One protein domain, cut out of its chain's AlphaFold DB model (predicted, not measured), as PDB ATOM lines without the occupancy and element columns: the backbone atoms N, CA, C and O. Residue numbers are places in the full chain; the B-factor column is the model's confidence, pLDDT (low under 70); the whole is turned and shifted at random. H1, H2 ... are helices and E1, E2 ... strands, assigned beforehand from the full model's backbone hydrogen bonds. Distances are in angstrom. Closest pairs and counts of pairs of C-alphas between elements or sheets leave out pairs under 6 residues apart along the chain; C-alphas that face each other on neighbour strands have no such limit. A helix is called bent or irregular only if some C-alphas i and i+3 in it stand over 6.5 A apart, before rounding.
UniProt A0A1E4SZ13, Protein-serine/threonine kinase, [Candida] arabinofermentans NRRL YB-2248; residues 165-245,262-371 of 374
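This is residues 165 to 245 and 262 to 371 of the 374 residues of the protein "Protein-serine/threonine kinase" of [Candida] arabinofermentans NRRL YB-2248 (UniProt A0A1E4SZ13). One twisted sheet of six strands is covered on one face by three helices, H1, H2 and H5, with H2 between the other two and touching both; H1 crosses H2 steeply, while H5 runs back beside H2. The opposite face has no named helix over it; tiny H3 grazes the sheet, and tiny H4 sits off it among long loops, far from H3. The printed part has 191 residues with five named helices and seven named strands, in the order H1 E1 E2 H2 E3 E4 H3 E5 H4 H5 E6 E7. The sheet's order is E1 E3 E5 E7 E6 E4, mixed, and the class is mixed, helices and strands. The whole is compact, with a radius of gyration of the C-alphas of 16.7 A and spans of 51 by 36 by 30 A.

The sheet has edge strands E1, residues 192 to 197, and E4, residues 264 to 267. Its inner strands are E3, residues 232 to 239, E5, residues 287 to 294, E7, residues 361 to 370, and E6, residues 351 to 357. From edge to edge the strands' lines turn by 89 degrees. E1 and E3 are parallel, with N 193 and O 232 within hydrogen-bond range at 2.9 A. E3 and E5 are antiparallel, with N 235 and O 292 at 2.9 A. E5 and E7 are antiparallel, with N 289 and O 368 at 2.8 A. E7 and E6, a hairpin, are antiparallel, with N 355 and O 363 at 2.8 A. E6 and E4 are antiparallel, with N 267 and O 354 at 2.8 A. H1, residues 167 to 184, H2, residues 207 to 227, and H5, residues 337 to 347, lie on the same face, which gives two layers, helices on one face of a sheet. H1 runs along the strands over E3 and only just not over E5, on which 2 of its C-alphas fall, at a height over the sheet of 10.7 A. H2 runs along the strands over E5 and only just not over E3, on which 2 of its C-alphas fall, at a height of 8.8 A. H5 runs along the strands over E6 at a height of 8.6 A. With its residues 170 to 178 alone, H1 touches H2, the same way at a steep tilt of 55 degrees; the closest C-alphas are those of Ala 174 and Asn 211, 4.8 A apart. With its residues 209 to 217 alone, H2 touches H5, opposite ways at a shallow tilt of 28 degrees; the closest C-alphas are those of Val 213 and Cys 341, 5.2 A apart. H2 has a kink of 32 degrees near residue 221 and is irregular: C-alphas 220 and 223 are 7.0 A apart. E2, residues 202 to 205, pairs with no named strand, but residues 165 to 166 pair antiparallel with its residues 202 to 203. H3, residues 280 to 285, only grazes the sheet with residues 282 to 285. H4, residues 316 to 319, is not on the sheet and is apart from H5. E5, H4, H5 and E6 form a split strand-helix-strand unit, two strands running the same way with E7 between them; its crossover is right-handed. Every O i to N i+4 pair is within hydrogen-bond range in H1, H3 and H5, and 15 of 17 are in H2; H4 is too short for such a pair.

H1 begins at C-alpha 167, (270.964, 373.991, 396.789), and is 25.7 A long; H2 is 30.7 A and H5 15.2 A. E7 is 27.7 A long and ends at C-alpha 370, (275.642, 381.996, 397.825). E5 is 22.2 A long, E3 21.1 A, E6 19.2 A and E1 14.0 A.

The C-alphas of Lys 285 and Asp 323, the two farthest apart, are 51.8 A from each other. Residues 246 to 261 are not printed, and C-alphas 245 and 262 are 26.2 A apart across that cut. The links E4 to H3, E5 to H4 and H4 to H5 are long. The mean pLDDT of the printed part is 79.9; 53 residues are under 70, among them 267 to 285 and 315 to 334.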
ATOM      1  N   VAL A 165     277.804 374.439 396.317       92.94
ATOM      2  CA  VAL A 165     277.010 373.320 395.785       92.94
ATOM      3  C   VAL A 165     275.632 373.790 395.322       92.94
ATOM      4  O   VAL A 165     275.148 374.831 395.763       92.94
ATOM      5  N   SER A 166     274.988 373.002 394.455       93.12
ATOM      6  CA  SER A 166     273.568 373.166 394.108       93.12
ATOM      7  C   SER A 166     272.709 373.025 395.368       93.12
ATOM      8  O   SER A 166     272.781 372.008 396.064       93.12
ATOM      9  N   ALA A 167     271.896 374.041 395.666       93.00
ATOM     10  CA  ALA A 167     270.964 373.991 396.789       93.00
ATOM     11  C   ALA A 167     269.903 372.903 396.571       93.00
ATOM     12  O   ALA A 167     269.537 372.199 397.512       93.00
ATOM     13  N   LEU A 168     269.461 372.725 395.320       93.06
ATOM     14  CA  LEU A 168     268.504 371.689 394.943       93.06
ATOM     15  C   LEU A 168     269.051 370.291 395.238       93.06
ATOM     16  O   LEU A 168     268.385 369.512 395.913       93.06
ATOM     17  N   ASP A 169     270.288 370.007 394.829       92.69
ATOM     18  CA  ASP A 169     270.911 368.695 395.033       92.69
ATOM     19  C   ASP A 169     271.041 368.352 396.521       92.69
ATOM     20  O   ASP A 169     270.878 367.194 396.913       92.69
ATOM     21  N   VAL A 170     271.375 369.343 397.354       93.00
ATOM     22  CA  VAL A 170     271.473 369.171 398.810       93.00
ATOM     23  C   VAL A 170     270.099 368.865 399.397       93.00
ATOM     24  O   VAL A 170     269.956 367.879 400.119       93.00
ATOM     25  N   VAL A 171     269.076 369.646 399.039       94.44
ATOM     26  CA  VAL A 171     267.698 369.446 399.513       94.44
ATOM     27  C   VAL A 171     267.149 368.083 399.085       94.44
ATOM     28  O   VAL A 171     266.592 367.365 399.913       94.44
ATOM     29  N   GLU A 172     267.331 367.687 397.825       93.56
ATOM     30  CA  GLU A 172     266.865 366.395 397.312       93.56
ATOM     31  C   GLU A 172     267.540 365.221 398.025       93.56
ATOM     32  O   GLU A 172     266.863 364.280 398.455       93.56
ATOM     33  N   LYS A 173     268.866 365.284 398.208       91.50
ATOM     34  CA  LYS A 173     269.619 364.256 398.938       91.50
ATOM     35  C   LYS A 173     269.181 364.178 400.397       91.50
ATOM     36  O   LYS A 173     268.968 363.073 400.890       91.50
ATOM     37  N   ALA A 174     268.999 365.315 401.065       91.00
ATOM     38  CA  ALA A 174     268.546 365.361 402.450       91.00
ATOM     39  C   ALA A 174     267.113 364.825 402.612       91.00
ATOM     40  O   ALA A 174     266.854 364.020 403.508       91.00
ATOM     41  N   ALA A 175     266.186 365.198 401.724       91.75
ATOM     42  CA  ALA A 175     264.803 364.719 401.753       91.75
ATOM     43  C   ALA A 175     264.706 363.209 401.485       91.75
ATOM     44  O   ALA A 175     263.933 362.511 402.153       91.75
ATOM     45  N   LYS A 176     265.513 362.695 400.543       91.44
ATOM     46  CA  LYS A 176     265.638 361.257 400.270       91.44
ATOM     47  C   LYS A 176     266.215 360.513 401.474       91.44
ATOM     48  O   LYS A 176     265.601 359.554 401.933       91.44
ATOM     49  N   PHE A 177     267.340 360.981 402.009       88.06
ATOM     50  CA  PHE A 177     267.980 360.392 403.186       88.06
ATOM     51  C   PHE A 177     267.031 360.359 404.389       88.06
ATOM     52  O   PHE A 177     266.898 359.334 405.049       88.06
ATOM     53  N   THR A 178     266.300 361.448 404.633       87.19
ATOM     54  CA  THR A 178     265.302 361.519 405.708       87.19
ATOM     55  C   THR A 178     264.236 360.443 405.544       87.19
ATOM     56  O   THR A 178     263.934 359.732 406.499       87.19
ATOM     57  N   ARG A 179     263.704 360.261 404.328       87.44
ATOM     58  CA  ARG A 179     262.731 359.199 404.046       87.44
ATOM     59  C   ARG A 179     263.285 357.820 404.378       87.44
ATOM     60  O   ARG A 179     262.593 357.035 405.020       87.44
ATOM     61  N   GLU A 180     264.506 357.534 403.938       88.19
ATOM     62  CA  GLU A 180     265.171 356.248 404.168       88.19
ATOM     63  C   GLU A 180     265.363 355.993 405.667       88.19
ATOM     64  O   GLU A 180     264.948 354.950 406.162       88.19
ATOM     65  N   ILE A 181     265.898 356.966 406.409       83.31
ATOM     66  CA  ILE A 181     266.144 356.833 407.849       83.31
ATOM     67  C   ILE A 181     264.849 356.695 408.649       83.31
ATOM     68  O   ILE A 181     264.783 355.826 409.517       83.31
ATOM     69  N   LEU A 182     263.822 357.509 408.384       80.75
ATOM     70  CA  LEU A 182     262.555 357.378 409.109       80.75
ATOM     71  C   LEU A 182     261.904 356.019 408.812       80.75
ATOM     72  O   LEU A 182     261.506 355.322 409.742       80.75
ATOM     73  N   SER A 183     261.912 355.581 407.548       83.00
ATOM     74  CA  SER A 183     261.356 354.279 407.151       83.00
ATOM     75  C   SER A 183     262.095 353.101 407.795       83.00
ATOM     76  O   SER A 183     261.454 352.196 408.323       83.00
ATOM     77  N   LEU A 184     263.436 353.117 407.798       81.12
ATOM     78  CA  LEU A 184     264.267 352.062 408.403       81.12
ATOM     79  C   LEU A 184     264.005 351.879 409.899       81.12
ATOM     80  O   LEU A 184     264.198 350.794 410.439       81.12
ATOM     81  N   ASN A 185     263.557 352.940 410.559       72.81
ATOM     82  CA  ASN A 185     263.315 352.969 411.991       72.81
ATOM     83  C   ASN A 185     261.819 352.921 412.336       72.81
ATOM     84  O   ASN A 185     261.441 353.249 413.457       72.81
ATOM     85  N   ASN A 186     260.974 352.503 411.383       79.12
ATOM     86  CA  ASN A 186     259.515 352.425 411.509       79.12
ATOM     87  C   ASN A 186     258.852 353.742 411.939       79.12
ATOM     88  O   ASN A 186     257.756 353.737 412.494       79.12
ATOM     89  N   TYR A 187     259.492 354.879 411.686       73.81
ATOM     90  CA  TYR A 187     258.947 356.175 412.047       73.81
ATOM     91  C   TYR A 187     258.096 356.742 410.913       73.81
ATOM     92  O   TYR A 187     258.488 356.661 409.744       73.81
ATOM     93  N   PRO A 188     256.935 357.336 411.232       75.81
ATOM     94  CA  PRO A 188     256.060 357.917 410.226       75.81
ATOM     95  C   PRO A 188     256.773 359.012 409.408       75.81
ATOM     96  O   PRO A 188     257.381 359.921 409.971       75.81
ATOM     97  N   TYR A 189     256.678 358.961 408.075       80.94
ATOM     98  CA  TYR A 189     257.247 359.980 407.184       80.94
ATOM     99  C   TYR A 189     256.154 360.619 406.309       80.94
ATOM    100  O   TYR A 189     255.401 359.893 405.652       80.94
ATOM    101  N   PRO A 190     256.044 361.960 406.284       82.25
ATOM    102  CA  PRO A 190     255.010 362.669 405.536       82.25
ATOM    103  C   PRO A 190     255.338 362.741 404.045       82.25
ATOM    104  O   PRO A 190     256.467 362.522 403.607       82.25
ATOM    105  N   GLN A 191     254.359 363.136 403.237       89.38
ATOM    106  CA  GLN A 191     254.641 363.513 401.856       89.38
ATOM    107  C   GLN A 191     255.483 364.794 401.832       89.38
ATOM    108  O   GLN A 191     255.136 365.777 402.486       89.38
ATOM    109  N   ILE A 192     256.566 364.783 401.052       93.50
ATOM    110  CA  ILE A 192     257.422 365.951 400.824       93.50
ATOM    111  C   ILE A 192     257.328 366.359 399.362       93.50
ATOM    112  O   ILE A 192     257.529 365.531 398.470       93.50
ATOM    113  N   LYS A 193     257.080 367.647 399.124       94.56
ATOM    114  CA  LYS A 193     257.070 368.258 397.797       94.56
ATOM    115  C   LYS A 193     258.108 369.372 397.730       94.56
ATOM    116  O   LYS A 193     258.022 370.350 398.463       94.56
ATOM    117  N   ILE A 194     259.069 369.245 396.824       93.62
ATOM    118  CA  ILE A 194     260.039 370.306 396.538       93.62
ATOM    119  C   ILE A 194     259.452 371.161 395.406       93.62
ATOM    120  O   ILE A 194     259.076 370.622 394.364       93.62
ATOM    121  N   VAL A 195     259.300 372.470 395.618       87.75
ATOM    122  CA  VAL A 195     258.648 373.390 394.666       87.75
ATOM    123  C   VAL A 195     259.436 374.684 394.490       87.75
ATOM    124  O   VAL A 195     260.257 375.044 395.329       87.75
ATOM    125  N   ASN A 196     259.140 375.408 393.404       67.25
ATOM    126  CA  ASN A 196     259.704 376.728 393.102       67.25
ATOM    127  C   ASN A 196     261.234 376.757 393.171       67.25
ATOM    128  O   ASN A 196     261.824 377.667 393.739       67.25
ATOM    129  N   THR A 197     261.875 375.740 392.605       66.62
ATOM    130  CA  THR A 197     263.325 375.613 392.606       66.62
ATOM    131  C   THR A 197     263.877 376.374 391.412       66.62
ATOM    132  O   THR A 197     263.669 375.988 390.265       66.62
ATOM    133  N   THR A 198     264.580 377.481 391.646       67.50
ATOM    134  CA  THR A 198     265.462 378.008 390.597       67.50
ATOM    135  C   THR A 198     266.687 377.089 390.551       67.50
ATOM    136  O   THR A 198     267.429 377.057 391.535       67.50
ATOM    137  N   PRO A 199     266.923 376.320 389.469       64.56
ATOM    138  CA  PRO A 199     267.985 375.305 389.444       64.56
ATOM    139  C   PRO A 199     269.393 375.894 389.609       64.56
ATOM    140  O   PRO A 199     270.326 375.186 389.965       64.56
ATOM    141  N   SER A 200     269.543 377.197 389.362       77.88
ATOM    142  CA  SER A 200     270.795 377.940 389.497       77.88
ATOM    143  C   SER A 200     271.116 378.388 390.926       77.88
ATOM    144  O   SER A 200     272.159 379.003 391.129       77.88
ATOM    145  N   ASN A 201     270.241 378.150 391.912       87.56
ATOM    146  CA  ASN A 201     270.513 378.552 393.293       87.56
ATOM    147  C   ASN A 201     271.633 377.686 393.883       87.56
ATOM    148  O   ASN A 201     271.491 376.470 394.037       87.56
ATOM    149  N   THR A 202     272.737 378.328 394.254       91.50
ATOM    150  CA  THR A 202     273.869 377.690 394.929       91.50
ATOM    151  C   THR A 202     273.924 378.104 396.394       91.50
ATOM    152  O   THR A 202     273.439 379.173 396.771       91.50
ATOM    153  N   ILE A 203     274.538 377.265 397.222       92.19
ATOM    154  CA  ILE A 203     274.882 377.567 398.615       92.19
ATOM    155  C   ILE A 203     276.354 377.253 398.860       92.19
ATOM    156  O   ILE A 203     276.872 376.245 398.375       92.19
ATOM    157  N   TYR A 204     277.030 378.106 399.620       91.12
ATOM    158  CA  TYR A 204     278.371 377.877 400.129       91.12
ATOM    159  C   TYR A 204     278.287 377.317 401.537       91.12
ATOM    160  O   TYR A 204     277.901 378.007 402.476       91.12
ATOM    161  N   CYS A 205     278.591 376.034 401.672       92.31
ATOM    162  CA  CYS A 205     278.392 375.327 402.926       92.31
ATOM    163  C   CYS A 205     279.242 374.059 402.979       92.31
ATOM    164  O   CYS A 205     279.876 373.652 402.004       92.31
ATOM    165  N   ILE A 206     279.220 373.407 404.131       93.06
ATOM    166  CA  ILE A 206     279.562 372.002 404.288       93.06
ATOM    167  C   ILE A 206     278.269 371.220 404.017       93.06
ATOM    168  O   ILE A 206     277.368 371.243 404.856       93.06
ATOM    169  N   PRO A 207     278.125 370.510 402.879       93.75
ATOM    170  CA  PRO A 207     276.830 369.947 402.481       93.75
ATOM    171  C   PRO A 207     276.223 369.002 403.518       93.75
ATOM    172  O   PRO A 207     275.010 368.938 403.687       93.75
ATOM    173  N   GLN A 208     277.069 368.295 404.264       90.69
ATOM    174  CA  GLN A 208     276.603 367.376 405.289       90.69
ATOM    175  C   GLN A 208     276.031 368.062 406.533       90.69
ATOM    176  O   GLN A 208     275.121 367.519 407.155       90.69
ATOM    177  N   HIS A 209     276.510 369.263 406.861       93.69
ATOM    178  CA  HIS A 209     275.905 370.093 407.901       93.69
ATOM    179  C   HIS A 209     274.466 370.444 407.516       93.69
ATOM    180  O   HIS A 209     273.550 370.281 408.314       93.69
ATOM    181  N   ILE A 210     274.260 370.853 406.262       94.88
ATOM    182  CA  ILE A 210     272.935 371.246 405.771       94.88
ATOM    183  C   ILE A 210     272.009 370.035 405.639       94.88
ATOM    184  O   ILE A 210     270.837 370.130 405.991       94.88
ATOM    185  N   ASN A 211     272.531 368.866 405.248       92.50
ATOM    186  CA  ASN A 211     271.762 367.620 405.287       92.50
ATOM    187  C   ASN A 211     271.232 367.313 406.694       92.50
ATOM    188  O   ASN A 211     270.078 366.916 406.825       92.50
ATOM    189  N   HIS A 212     272.054 367.501 407.733       91.38
ATOM    190  CA  HIS A 212     271.630 367.293 409.118       91.38
ATOM    191  C   HIS A 212     270.559 368.303 409.548       91.38
ATOM    192  O   HIS A 212     269.548 367.903 410.117       91.38
ATOM    193  N   VAL A 213     270.738 369.588 409.217       94.94
ATOM    194  CA  VAL A 213     269.737 370.632 409.500       94.94
ATOM    195  C   VAL A 213     268.398 370.288 408.847       94.94
ATOM    196  O   VAL A 213     267.374 370.258 409.520       94.94
ATOM    197  N   ILE A 214     268.392 369.957 407.552       95.06
ATOM    198  CA  ILE A 214     267.162 369.589 406.838       95.06
ATOM    199  C   ILE A 214     266.541 368.319 407.435       95.06
ATOM    200  O   ILE A 214     265.327 368.274 407.609       95.06
ATOM    201  N   PHE A 215     267.345 367.309 407.781       91.50
ATOM    202  CA  PHE A 215     266.858 366.088 408.429       91.50
ATOM    203  C   PHE A 215     266.118 366.384 409.739       91.50
ATOM    204  O   PHE A 215     264.991 365.925 409.922       91.50
ATOM    205  N   GLU A 216     266.714 367.179 410.630       90.75
ATOM    206  CA  GLU A 216     266.103 367.537 411.913       90.75
ATOM    207  C   GLU A 216     264.821 368.364 411.728       90.75
ATOM    208  O   GLU A 216     263.813 368.094 412.380       90.75
ATOM    209  N   LEU A 217     264.817 369.322 410.794       93.75
ATOM    210  CA  LEU A 217     263.635 370.134 410.491       93.75
ATOM    211  C   LEU A 217     262.491 369.289 409.904       93.75
ATOM    212  O   LEU A 217     261.340 369.433 410.315       93.75
ATOM    213  N   LEU A 218     262.799 368.357 408.999       92.56
ATOM    214  CA  LEU A 218     261.814 367.426 408.444       92.56
ATOM    215  C   LEU A 218     261.283 366.444 409.492       92.56
ATOM    216  O   LEU A 218     260.091 366.140 409.487       92.56
ATOM    217  N   LYS A 219     262.142 365.966 410.401       87.19
ATOM    218  CA  LYS A 219     261.739 365.117 411.529       87.19
ATOM    219  C   LYS A 219     260.738 365.844 412.434       87.19
ATOM    220  O   LYS A 219     259.728 365.246 412.801       87.19
ATOM    221  N   ASN A 220     260.980 367.122 412.734       88.31
ATOM    222  CA  ASN A 220     260.087 367.938 413.565       88.31
ATOM    223  C   ASN A 220     258.727 368.182 412.895       88.31
ATOM    224  O   ASN A 220     257.691 368.085 413.547       88.31
ATOM    225  N   ALA A 221     258.713 368.427 411.585       91.38
ATOM    226  CA  ALA A 221     257.481 368.635 410.827       91.38
ATOM    227  C   ALA A 221     256.697 367.330 410.544       91.38
ATOM    228  O   ALA A 221     255.525 367.383 410.160       91.38
ATOM    229  N   ALA A 222     257.310 366.152 410.727       89.19
ATOM    230  CA  ALA A 222     256.750 364.864 410.313       89.19
ATOM    231  C   ALA A 222     255.458 364.471 411.039       89.19
ATOM    232  O   ALA A 222     254.434 364.263 410.386       89.19
ATOM    233  N   LEU A 223     255.488 364.361 412.372       87.62
ATOM    234  CA  LEU A 223     254.323 363.904 413.140       87.62
ATOM    235  C   LEU A 223     253.136 364.874 413.045       87.62
ATOM    236  O   LEU A 223     252.035 364.395 412.754       87.62
ATOM    237  N   PRO A 224     253.320 366.205 413.198       89.62
ATOM    238  CA  PRO A 224     252.227 367.156 413.013       89.62
ATOM    239  C   PRO A 224     251.607 367.051 411.614       89.62
ATOM    240  O   PRO A 224     250.381 367.009 411.476       89.62
ATOM    241  N   SER A 225     252.445 366.932 410.576       92.31
ATOM    242  CA  SER A 225     251.966 366.836 409.196       92.31
ATOM    243  C   SER A 225     251.159 365.568 408.944       92.31
ATOM    244  O   SER A 225     250.130 365.603 408.278       92.31
ATOM    245  N   ILE A 226     251.586 364.438 409.506       90.12
ATOM    246  CA  ILE A 226     250.884 363.160 409.354       90.12
ATOM    247  C   ILE A 226     249.549 363.182 410.091       90.12
ATOM    248  O   ILE A 226     248.541 362.758 409.525       90.12
ATOM    249  N   ALA A 227     249.521 363.728 411.310       89.62
ATOM    250  CA  ALA A 227     248.296 363.868 412.092       89.62
ATOM    251  C   ALA A 227     247.222 364.688 411.355       89.62
ATOM    252  O   ALA A 227     246.032 364.417 411.502       89.62
ATOM    253  N   ARG A 228     247.638 365.659 410.530       91.50
ATOM    254  CA  ARG A 228     246.744 366.510 409.727       91.50
ATOM    255  C   ARG A 228     246.653 366.139 408.250       91.50
ATOM    256  O   ARG A 228     245.981 366.840 407.501       91.50
ATOM    257  N   GLN A 229     247.311 365.060 407.827       91.38
ATOM    258  CA  GLN A 229     247.399 364.648 406.422       91.38
ATOM    259  C   GLN A 229     247.907 365.769 405.488       91.38
ATOM    260  O   GLN A 229     247.505 365.855 404.328       91.38
ATOM    261  N   SER A 230     248.797 366.635 405.983       91.94
ATOM    262  CA  SER A 230     249.378 367.737 405.216       91.94
ATOM    263  C   SER A 230     250.686 367.338 404.529       91.94
ATOM    264  O   SER A 230     251.449 366.500 405.009       91.94
ATOM    265  N   VAL A 231     250.967 367.984 403.397       94.62
ATOM    266  CA  VAL A 231     252.228 367.840 402.655       94.62
ATOM    267  C   VAL A 231     253.240 368.855 403.180       94.62
ATOM    268  O   VAL A 231     252.920 370.042 403.261       94.62
ATOM    269  N   ILE A 232     254.466 368.415 403.470       96.19
ATOM    270  CA  ILE A 232     255.583 369.328 403.732       96.19
ATOM    271  C   ILE A 232     256.084 369.869 402.398       96.19
ATOM    272  O   ILE A 232     256.422 369.106 401.488       96.19
ATOM    273  N   THR A 233     256.169 371.188 402.286       96.44
ATOM    274  CA  THR A 233     256.684 371.861 401.094       96.44
ATOM    275  C   THR A 233     258.083 372.398 401.358       96.44
ATOM    276  O   THR A 233     258.309 373.043 402.374       96.44
ATOM    277  N   ILE A 234     259.024 372.156 400.444       96.12
ATOM    278  CA  ILE A 234     260.355 372.774 400.486       96.12
ATOM    279  C   ILE A 234     260.489 373.735 399.308       96.12
ATOM    280  O   ILE A 234     260.291 373.330 398.163       96.12
ATOM    281  N   THR A 235     260.832 374.993 399.582       94.50
ATOM    282  CA  THR A 235     261.090 376.018 398.557       94.50
ATOM    283  C   THR A 235     262.543 376.466 398.582       94.50
ATOM    284  O   THR A 235     263.164 376.501 399.643       94.50
ATOM    285  N   ILE A 236     263.092 376.801 397.409       93.12
ATOM    286  CA  ILE A 236     264.462 377.306 397.266       93.12
ATOM    287  C   ILE A 236     264.424 378.592 396.451       93.12
ATOM    288  O   ILE A 236     264.116 378.563 395.262       93.12
ATOM    289  N   SER A 237     264.784 379.714 397.063       89.50
ATOM    290  CA  SER A 237     264.761 381.022 396.407       89.50
ATOM    291  C   SER A 237     266.047 381.798 396.663       89.50
ATOM    292  O   SER A 237     266.681 381.637 397.700       89.50
ATOM    293  N   SER A 238     266.444 382.647 395.719       82.75
ATOM    294  CA  SER A 238     267.449 383.673 395.998       82.75
ATOM    295  C   SER A 238     266.806 384.762 396.855       82.75
ATOM    296  O   SER A 238     265.759 385.294 396.479       82.75
ATOM    297  N   THR A 239     267.420 385.128 397.974       68.81
ATOM    298  CA  THR A 239     267.024 386.321 398.724       68.81
ATOM    299  C   THR A 239     267.720 387.547 398.125       68.81
ATOM    300  O   THR A 239     268.919 387.503 397.829       68.81
ATOM    301  N   PRO A 240     267.004 388.667 397.903       55.56
ATOM    302  CA  PRO A 240     267.660 389.936 397.613       55.56
ATOM    303  C   PRO A 240     268.619 390.270 398.760       55.56
ATOM    304  O   PRO A 240     268.282 390.011 399.915       55.56
ATOM    305  N   ILE A 241     269.786 390.848 398.456       49.84
ATOM    306  CA  ILE A 241     270.739 391.333 399.468       49.84
ATOM    307  C   ILE A 241     269.983 392.309 400.381       49.84
ATOM    308  O   ILE A 241     269.691 393.434 399.981       49.84
ATOM    309  N   GLN A 242     269.607 391.875 401.585       46.69
ATOM    310  CA  GLN A 242     269.025 392.765 402.582       46.69
ATOM    311  C   GLN A 242     270.175 393.488 403.281       46.69
ATOM    312  O   GLN A 242     270.903 392.907 404.076       46.69
ATOM    313  N   THR A 243     270.327 394.778 402.992       33.81
ATOM    314  CA  THR A 243     271.299 395.708 403.592       33.81
ATOM    315  C   THR A 243     271.021 396.046 405.065       33.81
ATOM    316  O   THR A 243     271.432 397.096 405.549       33.81
ATOM    317  N   SER A 244     270.329 395.191 405.820       35.16
ATOM    318  CA  SER A 244     269.947 395.497 407.199       35.16
ATOM    319  C   SER A 244     270.160 394.304 408.120       35.16
ATOM    320  O   SER A 244     269.296 393.448 408.266       35.16
ATOM    321  N   LEU A 245     271.296 394.327 408.816       38.59
ATOM    322  CA  LEU A 245     271.593 393.535 410.015       38.59
ATOM    323  C   LEU A 245     270.777 393.982 411.251       38.59
ATOM    324  O   LEU A 245     271.119 393.614 412.374       38.59
ATOM    325  N   ILE A 262     246.368 386.338 410.196       53.03
ATOM    326  CA  ILE A 262     246.792 385.156 410.954       53.03
ATOM    327  C   ILE A 262     247.880 385.598 411.947       53.03
ATOM    328  O   ILE A 262     248.846 386.247 411.522       53.03
ATOM    329  N   PRO A 263     247.763 385.279 413.253       65.06
ATOM    330  CA  PRO A 263     248.820 385.559 414.215       65.06
ATOM    331  C   PRO A 263     250.118 384.871 413.781       65.06
ATOM    332  O   PRO A 263     250.180 383.648 413.645       65.06
ATOM    333  N   THR A 264     251.145 385.677 413.525       62.91
ATOM    334  CA  THR A 264     252.448 385.231 413.035       62.91
ATOM    335  C   THR A 264     253.534 385.658 414.008       62.91
ATOM    336  O   THR A 264     253.660 386.838 414.333       62.91
ATOM    337  N   SER A 265     254.328 384.688 414.457       74.38
ATOM    338  CA  SER A 265     255.445 384.917 415.372       74.38
ATOM    339  C   SER A 265     256.735 384.471 414.704       74.38
ATOM    340  O   SER A 265     256.904 383.292 414.395       74.38
ATOM    341  N   VAL A 266     257.650 385.415 414.482       71.38
ATOM    342  CA  VAL A 266     259.012 385.116 414.032       71.38
ATOM    343  C   VAL A 266     259.872 384.891 415.264       71.38
ATOM    344  O   VAL A 266     260.046 385.795 416.078       71.38
ATOM    345  N   VAL A 267     260.430 383.693 415.386       69.56
ATOM    346  CA  VAL A 267     261.418 383.368 416.410       69.56
ATOM    347  C   VAL A 267     262.765 383.176 415.720       69.56
ATOM    348  O   VAL A 267     262.955 382.281 414.895       69.56
ATOM    349  N   SER A 268     263.716 384.036 416.068       58.50
ATOM    350  CA  SER A 268     265.119 383.939 415.670       58.50
ATOM    351  C   SER A 268     265.969 384.164 416.904       58.50
ATOM    352  O   SER A 268     265.725 385.120 417.637       58.50
ATOM    353  N   ASN A 269     267.003 383.350 417.103       54.09
ATOM    354  CA  ASN A 269     268.009 383.690 418.104       54.09
ATOM    355  C   ASN A 269     268.979 384.747 417.577       54.09
ATOM    356  O   ASN A 269     269.033 385.032 416.374       54.09
ATOM    357  N   SER A 270     269.725 385.322 418.523       45.44
ATOM    358  CA  SER A 270     270.865 386.204 418.300       45.44
ATOM    359  C   SER A 270     271.838 385.621 417.266       45.44
ATOM    360  O   SER A 270     271.978 384.398 417.189       45.44
ATOM    361  N   PRO A 271     272.543 386.467 416.495       47.53
ATOM    362  CA  PRO A 271     273.558 386.000 415.560       47.53
ATOM    363  C   PRO A 271     274.582 385.121 416.289       47.53
ATOM    364  O   PRO A 271     275.178 385.533 417.287       47.53
ATOM    365  N   HIS A 272     274.755 383.892 415.804       51.00
ATOM    366  CA  HIS A 272     275.815 383.011 416.279       51.00
ATOM    367  C   HIS A 272     277.185 383.606 415.920       51.00
ATOM    368  O   HIS A 272     277.312 384.227 414.861       51.00
ATOM    369  N   PRO A 273     278.223 383.400 416.755       47.34
ATOM    370  CA  PRO A 273     279.592 383.723 416.372       47.34
ATOM    371  C   PRO A 273     279.929 383.031 415.050       47.34
ATOM    372  O   PRO A 273     279.647 381.842 414.885       47.34
ATOM    373  N   LEU A 274     280.501 383.777 414.107       50.69
ATOM    374  CA  LEU A 274     280.911 383.276 412.798       50.69
ATOM    375  C   LEU A 274     282.251 382.531 412.973       50.69
ATOM    376  O   LEU A 274     283.211 383.155 413.419       50.69
ATOM    377  N   PRO A 275     282.332 381.212 412.708       47.00
ATOM    378  CA  PRO A 275     283.550 380.417 412.952       47.00
ATOM    379  C   PRO A 275     284.555 380.459 411.808       47.00
ATOM    380  O   PRO A 275     285.741 380.201 411.990       47.00
ATOM    381  N   LEU A 276     284.052 380.647 410.596       55.75
ATOM    382  CA  LEU A 276     284.859 380.799 409.399       55.75
ATOM    383  C   LEU A 276     285.142 382.294 409.271       55.75
ATOM    384  O   LEU A 276     284.347 383.076 409.781       55.75
ATOM    385  N   ASP A 277     286.226 382.697 408.610       54.22
ATOM    386  CA  ASP A 277     286.648 384.099 408.405       54.22
ATOM    387  C   ASP A 277     285.645 384.949 407.567       54.22
ATOM    388  O   ASP A 277     286.020 385.780 406.743       54.22
ATOM    389  N   MET A 278     284.349 384.695 407.719       63.16
ATOM    390  CA  MET A 278     283.212 385.424 407.204       63.16
ATOM    391  C   MET A 278     282.881 386.503 408.221       63.16
ATOM    392  O   MET A 278     282.293 386.231 409.261       63.16
ATOM    393  N   ASP A 279     283.301 387.728 407.948       61.22
ATOM    394  CA  ASP A 279     282.898 388.902 408.711       61.22
ATOM    395  C   ASP A 279     281.610 389.506 408.122       61.22
ATOM    396  O   ASP A 279     281.029 388.995 407.164       61.22
ATOM    397  N   SER A 280     281.140 390.626 408.670       60.59
ATOM    398  CA  SER A 280     279.995 391.347 408.099       60.59
ATOM    399  C   SER A 280     280.208 391.728 406.624       60.59
ATOM    400  O   SER A 280     279.249 391.736 405.855       60.59
ATOM    401  N   LYS A 281     281.460 391.957 406.196       63.50
ATOM    402  CA  LYS A 281     281.799 392.273 404.797       63.50
ATOM    403  C   LYS A 281     281.610 391.074 403.878       63.50
ATOM    404  O   LYS A 281     281.298 391.252 402.701       63.50
ATOM    405  N   PHE A 282     281.776 389.856 404.391       66.75
ATOM    406  CA  PHE A 282     281.416 388.648 403.664       66.75
ATOM    407  C   PHE A 282     279.930 388.668 403.287       66.75
ATOM    408  O   PHE A 282     279.599 388.474 402.125       66.75
ATOM    409  N   TYR A 283     279.031 388.972 404.220       62.75
ATOM    410  CA  TYR A 283     277.591 389.003 403.934       62.75
ATOM    411  C   TYR A 283     277.176 390.145 403.011       62.75
ATOM    412  O   TYR A 283     276.325 389.954 402.150       62.75
ATOM    413  N   GLU A 284     277.802 391.314 403.140       63.94
ATOM    414  CA  GLU A 284     277.549 392.445 402.239       63.94
ATOM    415  C   GLU A 284     277.930 392.131 400.783       63.94
ATOM    416  O   GLU A 284     277.352 392.691 399.850       63.94
ATOM    417  N   LYS A 285     278.898 391.229 400.578       67.31
ATOM    418  CA  LYS A 285     279.428 390.877 399.258       67.31
ATOM    419  C   LYS A 285     278.716 389.694 398.594       67.31
ATOM    420  O   LYS A 285     278.791 389.564 397.373       67.31
ATOM    421  N   HIS A 286     278.043 388.833 399.356       70.81
ATOM    422  CA  HIS A 286     277.460 387.597 398.828       70.81
ATOM    423  C   HIS A 286     275.932 387.633 398.849       70.81
ATOM    424  O   HIS A 286     275.303 388.152 399.767       70.81
ATOM    425  N   LYS A 287     275.321 387.054 397.811       82.69
ATOM    426  CA  LYS A 287     273.877 386.805 397.806       82.69
ATOM    427  C   LYS A 287     273.561 385.730 398.840       82.69
ATOM    428  O   LYS A 287     274.433 384.950 399.215       82.69
ATOM    429  N   MET A 288     272.307 385.659 399.255       85.69
ATOM    430  CA  MET A 288     271.825 384.592 400.119       85.69
ATOM    431  C   MET A 288     270.861 383.705 399.320       85.69
ATOM    432  O   MET A 288     270.118 384.174 398.455       85.69
ATOM    433  N   THR A 289     270.902 382.406 399.590       91.06
ATOM    434  CA  THR A 289     269.917 381.438 399.107       91.06
ATOM    435  C   THR A 289     269.098 380.985 400.305       91.06
ATOM    436  O   THR A 289     269.647 380.515 401.302       91.06
ATOM    437  N   ARG A 290     267.780 381.111 400.179       92.44
ATOM    438  CA  ARG A 290     266.787 380.713 401.167       92.44
ATOM    439  C   ARG A 290     266.237 379.335 400.853       92.44
ATOM    440  O   ARG A 290     265.693 379.123 399.769       92.44
ATOM    441  N   ILE A 291     266.321 378.439 401.826       95.06
ATOM    442  CA  ILE A 291     265.639 377.147 401.844       95.06
ATOM    443  C   ILE A 291     264.552 377.226 402.913       95.06
ATOM    444  O   ILE A 291     264.866 377.339 404.095       95.06
ATOM    445  N   THR A 292     263.283 377.154 402.516       95.81
ATOM    446  CA  THR A 292     262.162 377.144 403.468       95.81
ATOM    447  C   THR A 292     261.509 375.774 403.487       95.81
ATOM    448  O   THR A 292     261.095 375.286 402.437       95.81
ATOM    449  N   ILE A 293     261.405 375.175 404.673       97.00
ATOM    450  CA  ILE A 293     260.673 373.935 404.941       97.00
ATOM    451  C   ILE A 293     259.377 374.319 405.651       97.00
ATOM    452  O   ILE A 293     259.408 374.775 406.791       97.00
ATOM    453  N   SER A 294     258.258 374.142 404.961       96.62
ATOM    454  CA  SER A 294     256.930 374.567 405.394       96.62
ATOM    455  C   SER A 294     256.042 373.364 405.666       96.62
ATOM    456  O   SER A 294     255.812 372.550 404.765       96.62
ATOM    457  N   ASP A 295     255.487 373.279 406.869       95.00
ATOM    458  CA  ASP A 295     254.311 372.455 407.134       95.00
ATOM    459  C   ASP A 295     253.032 373.305 407.161       95.00
ATOM    460  O   ASP A 295     253.078 374.532 407.271       95.00
ATOM    461  N   ASN A 296     251.887 372.629 407.044       93.94
ATOM    462  CA  ASN A 296     250.555 373.193 407.267       93.94
ATOM    463  C   ASN A 296     249.859 372.398 408.381       93.94
ATOM    464  O   ASN A 296     248.753 371.876 408.212       93.94
ATOM    465  N   ALA A 297     250.576 372.221 409.495       92.94
ATOM    466  CA  ALA A 297     250.203 371.315 410.572       92.94
ATOM    467  C   ALA A 297     249.680 372.011 411.847       92.94
ATOM    468  O   ALA A 297     249.649 371.408 412.921       92.94
ATOM    469  N   GLY A 298     249.188 373.244 411.732       89.81
ATOM    470  CA  GLY A 298     248.526 373.977 412.819       89.81
ATOM    471  C   GLY A 298     249.436 374.879 413.657       89.81
ATOM    472  O   GLY A 298     248.926 375.612 414.504       89.81
ATOM    473  N   GLY A 299     250.744 374.873 413.399       91.00
ATOM    474  CA  GLY A 299     251.716 375.705 414.107       91.00
ATOM    475  C   GLY A 299     252.074 375.180 415.501       91.00
ATOM    476  O   GLY A 299     251.621 374.123 415.937       91.00
ATOM    477  N   LEU A 300     252.917 375.938 416.196       89.88
ATOM    478  CA  LEU A 300     253.322 375.712 417.583       89.88
ATOM    479  C   LEU A 300     252.441 376.517 418.542       89.88
ATOM    480  O   LEU A 300     252.009 377.628 418.217       89.88
ATOM    481  N   GLU A 301     252.238 375.990 419.748       89.62
ATOM    482  CA  GLU A 301     251.601 376.736 420.833       89.62
ATOM    483  C   GLU A 301     252.450 377.946 421.244       89.62
ATOM    484  O   GLU A 301     253.680 377.877 421.294       89.62
ATOM    485  N   GLU A 302     251.794 379.053 421.597       85.94
ATOM    486  CA  GLU A 302     252.470 380.295 421.995       85.94
ATOM    487  C   GLU A 302     253.366 380.103 423.227       85.94
ATOM    488  O   GLU A 302     254.465 380.650 423.289       85.94
ATOM    489  N   SER A 303     252.946 379.237 424.154       87.38
ATOM    490  CA  SER A 303     253.713 378.811 425.330       87.38
ATOM    491  C   SER A 303     255.041 378.137 424.977       87.38
ATOM    492  O   SER A 303     255.976 378.197 425.764       87.38
ATOM    493  N   THR A 304     255.145 377.507 423.803       86.56
ATOM    494  CA  THR A 304     256.328 376.748 423.374       86.56
ATOM    495  C   THR A 304     257.374 377.647 422.711       86.56
ATOM    496  O   THR A 304     258.571 377.375 422.803       86.56
ATOM    497  N   LEU A 305     256.952 378.743 422.072       87.75
ATOM    498  CA  LEU A 305     257.819 379.622 421.274       87.75
ATOM    499  C   LEU A 305     259.060 380.161 422.009       87.75
ATOM    500  O   LEU A 305     260.130 380.151 421.399       87.75
ATOM    501  N   PRO A 306     258.995 380.571 423.292       88.94
ATOM    502  CA  PRO A 306     260.178 381.037 424.023       88.94
ATOM    503  C   PRO A 306     261.238 379.950 424.263       88.94
ATOM    504  O   PRO A 306     262.368 380.262 424.647       88.94
ATOM    505  N   HIS A 307     260.880 378.680 424.055       88.31
ATOM    506  CA  HIS A 307     261.683 377.524 424.440       88.31
ATOM    507  C   HIS A 307     262.262 376.737 423.262       88.31
ATOM    508  O   HIS A 307     263.172 375.938 423.461       88.31
ATOM    509  N   ILE A 308     261.805 376.971 422.026       88.75
ATOM    510  CA  ILE A 308     262.161 376.132 420.861       88.75
ATOM    511  C   ILE A 308     263.664 376.077 420.549       88.75
ATOM    512  O   ILE A 308     264.130 375.142 419.903       88.75
ATOM    513  N   PHE A 309     264.423 377.076 421.000       90.56
ATOM    514  CA  PHE A 309     265.877 377.128 420.857       90.56
ATOM    515  C   PHE A 309     266.627 377.035 422.193       90.56
ATOM    516  O   PHE A 309     267.822 377.338 422.269       90.56
ATOM    517  N   GLN A 310     265.947 376.636 423.265       91.06
ATOM    518  CA  GLN A 310     266.611 376.272 424.506       91.06
ATOM    519  C   GLN A 310     267.193 374.867 424.347       91.06
ATOM    520  O   GLN A 310     266.481 373.917 424.028       91.06
ATOM    521  N   PHE A 311     268.505 374.735 424.538       89.25
ATOM    522  CA  PHE A 311     269.144 373.424 424.595       89.25
ATOM    523  C   PHE A 311     268.554 372.627 425.754       89.25
ATOM    524  O   PHE A 311     268.352 373.176 426.837       89.25
ATOM    525  N   HIS A 312     268.331 371.334 425.541       86.62
ATOM    526  CA  HIS A 312     267.778 370.442 426.558       86.62
ATOM    527  C   HIS A 312     266.338 370.729 426.987       86.62
ATOM    528  O   HIS A 312     265.867 370.110 427.938       86.62
ATOM    529  N   TYR A 313     265.612 371.588 426.262       85.75
ATOM    530  CA  TYR A 313     264.200 371.794 426.544       85.75
ATOM    531  C   TYR A 313     263.374 370.555 426.202       85.75
ATOM    532  O   TYR A 313     263.381 370.063 425.075       85.75
ATOM    533  N   THR A 314     262.638 370.077 427.191       74.50
ATOM    534  CA  THR A 314     261.726 368.934 427.091       74.50
ATOM    535  C   THR A 314     260.461 369.242 427.878       74.50
ATOM    536  O   THR A 314     260.496 369.996 428.856       74.50
ATOM    537  N   THR A 315     259.320 368.717 427.440       68.06
ATOM    538  CA  THR A 315     258.045 368.994 428.106       68.06
ATOM    539  C   THR A 315     257.892 368.159 429.381       68.06
ATOM    540  O   THR A 315     258.426 367.059 429.501       68.06
ATOM    541  N   ALA A 316     257.146 368.661 430.371       57.28
ATOM    542  CA  ALA A 316     256.926 367.932 431.628       57.28
ATOM    543  C   ALA A 316     256.266 366.557 431.405       57.28
ATOM    544  O   ALA A 316     256.614 365.595 432.082       57.28
ATOM    545  N   SER A 317     255.382 366.451 430.408       59.62
ATOM    546  CA  SER A 317     254.759 365.190 429.995       59.62
ATOM    547  C   SER A 317     255.748 364.178 429.421       59.62
ATOM    548  O   SER A 317     255.539 362.982 429.588       59.62
ATOM    549  N   GLU A 318     256.813 364.633 428.753       62.78
ATOM    550  CA  GLU A 318     257.890 363.753 428.286       62.78
ATOM    551  C   GLU A 318     258.718 363.260 429.475       62.78
ATOM    552  O   GLU A 318     258.964 362.067 429.588       62.78
ATOM    553  N   LEU A 319     259.069 364.145 430.414       62.25
ATOM    554  CA  LEU A 319     259.851 363.798 431.607       62.25
ATOM    555  C   LEU A 319     259.160 362.793 432.540       62.25
ATOM    556  O   LEU A 319     259.839 361.991 433.172       62.25
ATOM    557  N   GLU A 320     257.831 362.841 432.642       59.34
ATOM    558  CA  GLU A 320     257.032 361.923 433.471       59.34
ATOM    559  C   GLU A 320     256.843 360.534 432.838       59.34
ATOM    560  O   GLU A 320     256.460 359.598 433.533       59.34
ATOM    561  N   GLN A 321     257.101 360.397 431.533       57.69
ATOM    562  CA  GLN A 321     256.960 359.146 430.776       57.69
ATOM    563  C   GLN A 321     258.302 358.451 430.504       57.69
ATOM    564  O   GLN A 321     258.323 357.418 429.840       57.69
ATOM    565  N   LEU A 322     259.413 359.024 430.970       55.81
ATOM    566  CA  LEU A 322     260.758 358.489 430.778       55.81
ATOM    567  C   LEU A 322     261.163 357.614 431.969       55.81
ATOM    568  O   LEU A 322     261.589 358.133 433.002       55.81
ATOM    569  N   ASP A 323     261.097 356.295 431.797       57.91
ATOM    570  CA  ASP A 323     261.830 355.365 432.659       57.91
ATOM    571  C   ASP A 323     263.332 355.372 432.283       57.91
ATOM    572  O   ASP A 323     263.713 355.697 431.152       57.91
ATOM    573  N   GLU A 324     264.222 355.018 433.221       54.16
ATOM    574  CA  GLU A 324     265.688 355.088 433.023       54.16
ATOM    575  C   GLU A 324     266.192 354.245 431.831       54.16
ATOM    576  O   GLU A 324     267.193 354.596 431.198       54.16
ATOM    577  N   GLU A 325     265.498 353.153 431.493       51.28
ATOM    578  CA  GLU A 325     265.824 352.303 430.340       51.28
ATOM    579  C   GLU A 325     265.434 352.956 428.997       51.28
ATOM    580  O   GLU A 325     266.187 352.846 428.023       51.28
ATOM    581  N   ASP A 326     264.342 353.728 428.955       50.16
ATOM    582  CA  ASP A 326     263.816 354.374 427.742       50.16
ATOM    583  C   ASP A 326     264.633 355.608 427.313       50.16
ATOM    584  O   ASP A 326     264.705 355.942 426.125       50.16
ATOM    585  N   MET A 327     265.345 356.249 428.251       51.38
ATOM    586  CA  MET A 327     266.272 357.352 427.949       51.38
ATOM    587  C   MET A 327     267.440 356.934 427.041       51.38
ATOM    588  O   MET A 327     268.003 357.764 426.320       51.38
ATOM    589  N   LYS A 328     267.831 355.653 427.055       44.38
ATOM    590  CA  LYS A 328     268.990 355.143 426.299       44.38
ATOM    591  C   LYS A 328     268.692 354.910 424.811       44.38
ATOM    592  O   LYS A 328     269.634 354.897 423.995       44.38
ATOM    593  N   ASP A 329     267.406 354.770 424.487       40.81
ATOM    594  CA  ASP A 329     266.882 354.359 423.182       40.81
ATOM    595  C   ASP A 329     266.123 355.475 422.436       40.81
ATOM    596  O   ASP A 329     265.842 355.327 421.245       40.81
ATOM    597  N   GLN A 330     265.864 356.631 423.063       45.09
ATOM    598  CA  GLN A 330     265.242 357.781 422.397       45.09
ATOM    599  C   GLN A 330     266.206 358.550 421.469       45.09
ATOM    600  O   GLN A 330     267.180 359.168 421.897       45.09
ATOM    601  N   ILE A 331     265.882 358.581 420.171       45.00
ATOM    602  CA  ILE A 331     266.556 359.395 419.130       45.00
ATOM    603  C   ILE A 331     266.015 360.835 419.053       45.00
ATOM    604  O   ILE A 331     266.648 361.728 418.487       45.00
ATOM    605  N   SER A 332     264.842 361.094 419.625       48.44
ATOM    606  CA  SER A 332     264.207 362.412 419.679       48.44
ATOM    607  C   SER A 332     263.659 362.622 421.086       48.44
ATOM    608  O   SER A 332     262.654 362.010 421.428       48.44
ATOM    609  N   GLY A 333     264.321 363.435 421.910       52.94
ATOM    610  CA  GLY A 333     263.832 363.664 423.277       52.94
ATOM    611  C   GLY A 333     264.645 364.644 424.116       52.94
ATOM    612  O   GLY A 333     264.099 365.318 424.973       52.94
ATOM    613  N   PHE A 334     265.935 364.829 423.829       58.41
ATOM    614  CA  PHE A 334     266.772 365.712 424.649       58.41
ATOM    615  C   PHE A 334     266.705 367.198 424.275       58.41
ATOM    616  O   PHE A 334     267.640 367.911 424.602       58.41
ATOM    617  N   GLY A 335     265.713 367.683 423.521       71.44
ATOM    618  CA  GLY A 335     265.602 369.125 423.226       71.44
ATOM    619  C   GLY A 335     266.771 369.757 422.453       71.44
ATOM    620  O   GLY A 335     267.002 370.958 422.554       71.44
ATOM    621  N   MET A 336     267.562 368.964 421.718       81.38
ATOM    622  CA  MET A 336     268.806 369.440 421.083       81.38
ATOM    623  C   MET A 336     268.677 369.801 419.600       81.38
ATOM    624  O   MET A 336     269.525 370.527 419.089       81.38
ATOM    625  N   GLY A 337     267.653 369.308 418.897       85.38
ATOM    626  CA  GLY A 337     267.583 369.370 417.430       85.38
ATOM    627  C   GLY A 337     267.626 370.796 416.873       85.38
ATOM    628  O   GLY A 337     268.569 371.168 416.177       85.38
ATOM    629  N   LEU A 338     266.636 371.624 417.216       89.94
ATOM    630  CA  LEU A 338     266.549 373.015 416.754       89.94
ATOM    631  C   LEU A 338     267.728 373.904 417.189       89.94
ATOM    632  O   LEU A 338     268.286 374.582 416.320       89.94
ATOM    633  N   PRO A 339     268.163 373.922 418.464       91.19
ATOM    634  CA  PRO A 339     269.287 374.770 418.849       91.19
ATOM    635  C   PRO A 339     270.616 374.312 418.221       91.19
ATOM    636  O   PRO A 339     271.425 375.155 417.832       91.19
ATOM    637  N   LEU A 340     270.833 373.007 417.991       91.00
ATOM    638  CA  LEU A 340     271.978 372.546 417.191       91.00
ATOM    639  C   LEU A 340     271.864 372.959 415.722       91.00
ATOM    640  O   LEU A 340     272.874 373.334 415.127       91.00
ATOM    641  N   CYS A 341     270.663 372.948 415.139       93.31
ATOM    642  CA  CYS A 341     270.463 373.441 413.777       93.31
ATOM    643  C   CYS A 341     270.868 374.913 413.641       93.31
ATOM    644  O   CYS A 341     271.458 375.278 412.624       93.31
ATOM    645  N   GLN A 342     270.622 375.747 414.658       90.00
ATOM    646  CA  GLN A 342     271.085 377.136 414.651       90.00
ATOM    647  C   GLN A 342     272.609 377.235 414.688       90.00
ATOM    648  O   GLN A 342     273.183 377.942 413.859       90.00
ATOM    649  N   VAL A 343     273.271 376.480 415.575       91.31
ATOM    650  CA  VAL A 343     274.741 376.456 415.658       91.31
ATOM    651  C   VAL A 343     275.351 375.995 414.335       91.31
ATOM    652  O   VAL A 343     276.275 376.623 413.830       91.31
ATOM    653  N   ILE A 344     274.818 374.925 413.739       93.12
ATOM    654  CA  ILE A 344     275.307 374.360 412.475       93.12
ATOM    655  C   ILE A 344     275.070 375.323 411.307       93.12
ATOM    656  O   ILE A 344     275.946 375.495 410.459       93.12
ATOM    657  N   THR A 345     273.905 375.964 411.250       91.94
ATOM    658  CA  THR A 345     273.590 376.934 410.196       91.94
ATOM    659  C   THR A 345     274.484 378.166 410.319       91.94
ATOM    660  O   THR A 345     275.131 378.545 409.345       91.94
ATOM    661  N   GLY A 346     274.624 378.719 411.529       88.25
ATOM    662  CA  GLY A 346     275.546 379.817 411.817       88.25
ATOM    663  C   GLY A 346     277.003 379.457 411.528       88.25
ATOM    664  O   GLY A 346     277.751 380.280 411.005       88.25
ATOM    665  N   PHE A 347     277.394 378.197 411.753       87.56
ATOM    666  CA  PHE A 347     278.730 377.718 411.408       87.56
ATOM    667  C   PHE A 347     279.038 377.828 409.913       87.56
ATOM    668  O   PHE A 347     280.172 378.085 409.523       87.56
ATOM    669  N   ASN A 348     278.022 377.665 409.069       89.44
ATOM    670  CA  ASN A 348     278.132 377.810 407.619       89.44
ATOM    671  C   ASN A 348     277.934 379.259 407.143       89.44
ATOM    672  O   ASN A 348     277.749 379.485 405.951       89.44
ATOM    673  N   GLY A 349     277.934 380.229 408.060       84.94
ATOM    674  CA  GLY A 349     277.637 381.617 407.737       84.94
ATOM    675  C   GLY A 349     276.175 381.829 407.337       84.94
ATOM    676  O   GLY A 349     275.877 382.680 406.513       84.94
ATOM    677  N   GLY A 350     275.255 381.011 407.841       87.19
ATOM    678  CA  GLY A 350     273.829 381.151 407.579       87.19
ATOM    679  C   GLY A 350     273.037 381.656 408.776       87.19
ATOM    680  O   GLY A 350     273.570 381.927 409.853       87.19
ATOM    681  N   ARG A 351     271.716 381.679 408.607       87.56
ATOM    682  CA  ARG A 351     270.748 381.916 409.679       87.56
ATOM    683  C   ARG A 351     269.582 380.939 409.581       87.56
ATOM    684  O   ARG A 351     269.145 380.604 408.485       87.56
ATOM    685  N   LEU A 352     269.095 380.500 410.739       90.00
ATOM    686  CA  LEU A 352     267.865 379.725 410.873       90.00
ATOM    687  C   LEU A 352     266.818 380.573 411.605       90.00
ATOM    688  O   LEU A 352     267.053 380.999 412.737       90.00
ATOM    689  N   GLU A 353     265.669 380.776 410.973       90.00
ATOM    690  CA  GLU A 353     264.481 381.395 411.565       90.00
ATOM    691  C   GLU A 353     263.322 380.395 411.586       90.00
ATOM    692  O   GLU A 353     263.183 379.571 410.681       90.00
ATOM    693  N   ILE A 354     262.467 380.492 412.603       91.31
ATOM    694  CA  ILE A 354     261.187 379.786 412.656       91.31
ATOM    695  C   ILE A 354     260.076 380.830 412.581       91.31
ATOM    696  O   ILE A 354     259.949 381.672 413.469       91.31
ATOM    697  N   LEU A 355     259.264 380.776 411.529       92.88
ATOM    698  CA  LEU A 355     258.033 381.547 411.417       92.88
ATOM    699  C   LEU A 355     256.864 380.630 411.777       92.88
ATOM    700  O   LEU A 355     256.499 379.727 411.026       92.88
ATOM    701  N   ASN A 356     256.279 380.869 412.947       92.31
ATOM    702  CA  ASN A 356     255.087 380.167 413.394       92.31
ATOM    703  C   ASN A 356     253.834 380.889 412.884       92.31
ATOM    704  O   ASN A 356     253.615 382.053 413.229       92.31
ATOM    705  N   ARG A 357     253.009 380.199 412.093       92.62
ATOM    706  CA  ARG A 357     251.696 380.664 411.624       92.62
ATOM    707  C   ARG A 357     250.631 379.953 412.456       92.62
ATOM    708  O   ARG A 357     250.267 378.811 412.171       92.62
ATOM    709  N   VAL A 358     250.179 380.594 413.534       88.75
ATOM    710  CA  VAL A 358     249.313 379.956 414.539       88.75
ATOM    711  C   VAL A 358     248.012 379.474 413.894       88.75
ATOM    712  O   VAL A 358     247.304 380.245 413.250       88.75
ATOM    713  N   GLY A 359     247.691 378.191 414.079       88.25
ATOM    714  CA  GLY A 359     246.520 377.547 413.483       88.25
ATOM    715  C   GLY A 359     246.719 377.077 412.038       88.25
ATOM    716  O   GLY A 359     245.865 376.357 411.524       88.25
ATOM    717  N   GLU A 360     247.845 377.414 411.404       92.75
ATOM    718  CA  GLU A 360     248.154 377.053 410.021       92.75
ATOM    719  C   GLU A 360     249.341 376.090 409.936       92.75
ATOM    720  O   GLU A 360     249.167 374.970 409.465       92.75
ATOM    721  N   GLY A 361     250.524 376.466 410.426       94.62
ATOM    722  CA  GLY A 361     251.741 375.671 410.266       94.62
ATOM    723  C   GLY A 361     253.015 376.399 410.682       94.62
ATOM    724  O   GLY A 361     252.972 377.492 411.246       94.62
ATOM    725  N   VAL A 362     254.157 375.783 410.400       95.25
ATOM    726  CA  VAL A 362     255.486 376.333 410.692       95.25
ATOM    727  C   VAL A 362     256.310 376.425 409.413       95.25
ATOM    728  O   VAL A 362     256.357 375.476 408.632       95.25
ATOM    729  N   ASP A 363     256.995 377.553 409.219       95.88
ATOM    730  CA  ASP A 363     258.091 377.676 408.256       95.88
ATOM    731  C   ASP A 363     259.427 377.682 408.994       95.88
ATOM    732  O   ASP A 363     259.712 378.588 409.778       95.88
ATOM    733  N   ALA A 364     260.274 376.702 408.702       96.00
ATOM    734  CA  ALA A 364     261.682 376.743 409.057       96.00
ATOM    735  C   ALA A 364     262.489 377.299 407.882       96.00
ATOM    736  O   ALA A 364     262.553 376.687 406.814       96.00
ATOM    737  N   ILE A 365     263.086 378.471 408.077       95.25
ATOM    738  CA  ILE A 365     263.757 379.253 407.039       95.25
ATOM    739  C   ILE A 365     265.264 379.196 407.284       95.25
ATOM    740  O   ILE A 365     265.757 379.709 408.286       95.25
ATOM    741  N   VAL A 366     265.991 378.575 406.359       94.25
ATOM    742  CA  VAL A 366     267.452 378.463 406.367       94.25
ATOM    743  C   VAL A 366     268.014 379.358 405.268       94.25
ATOM    744  O   VAL A 366     267.915 379.035 404.084       94.25
ATOM    745  N   ASP A 367     268.619 380.476 405.657       91.25
ATOM    746  CA  ASP A 367     269.348 381.363 404.750       91.25
ATOM    747  C   ASP A 367     270.838 381.012 404.788       91.25
ATOM    748  O   ASP A 367     271.440 380.968 405.860       91.25
ATOM    749  N   LEU A 368     271.446 380.774 403.625       90.56
ATOM    750  CA  LEU A 368     272.869 380.442 403.491       90.56
ATOM    751  C   LEU A 368     273.554 381.331 402.450       90.56
ATOM    752  O   LEU A 368     272.909 381.711 401.468       90.56
ATOM    753  N   PRO A 369     274.858 381.620 402.602       88.62
ATOM    754  CA  PRO A 369     275.599 382.376 401.611       88.62
ATOM    755  C   PRO A 369     275.612 381.664 400.268       88.62
ATOM    756  O   PRO A 369     275.689 380.439 400.190       88.62
ATOM    757  N   SER A 370     275.580 382.446 399.203       86.19
ATOM    758  CA  SER A 370     275.642 381.996 397.825       86.19
ATOM    759  C   SER A 370     276.713 382.797 397.099       86.19
ATOM    760  O   SER A 370     276.660 384.028 397.020       86.19
ATOM    761  N   TYR A 371     277.693 382.089 396.541       72.94
ATOM    762  CA  TYR A 371     278.532 382.663 395.503       72.94
ATOM    763  C   TYR A 371     277.739 382.596 394.206       72.94
ATOM    764  O   TYR A 371     277.439 381.502 393.715       72.94
TER     765      TYR A 371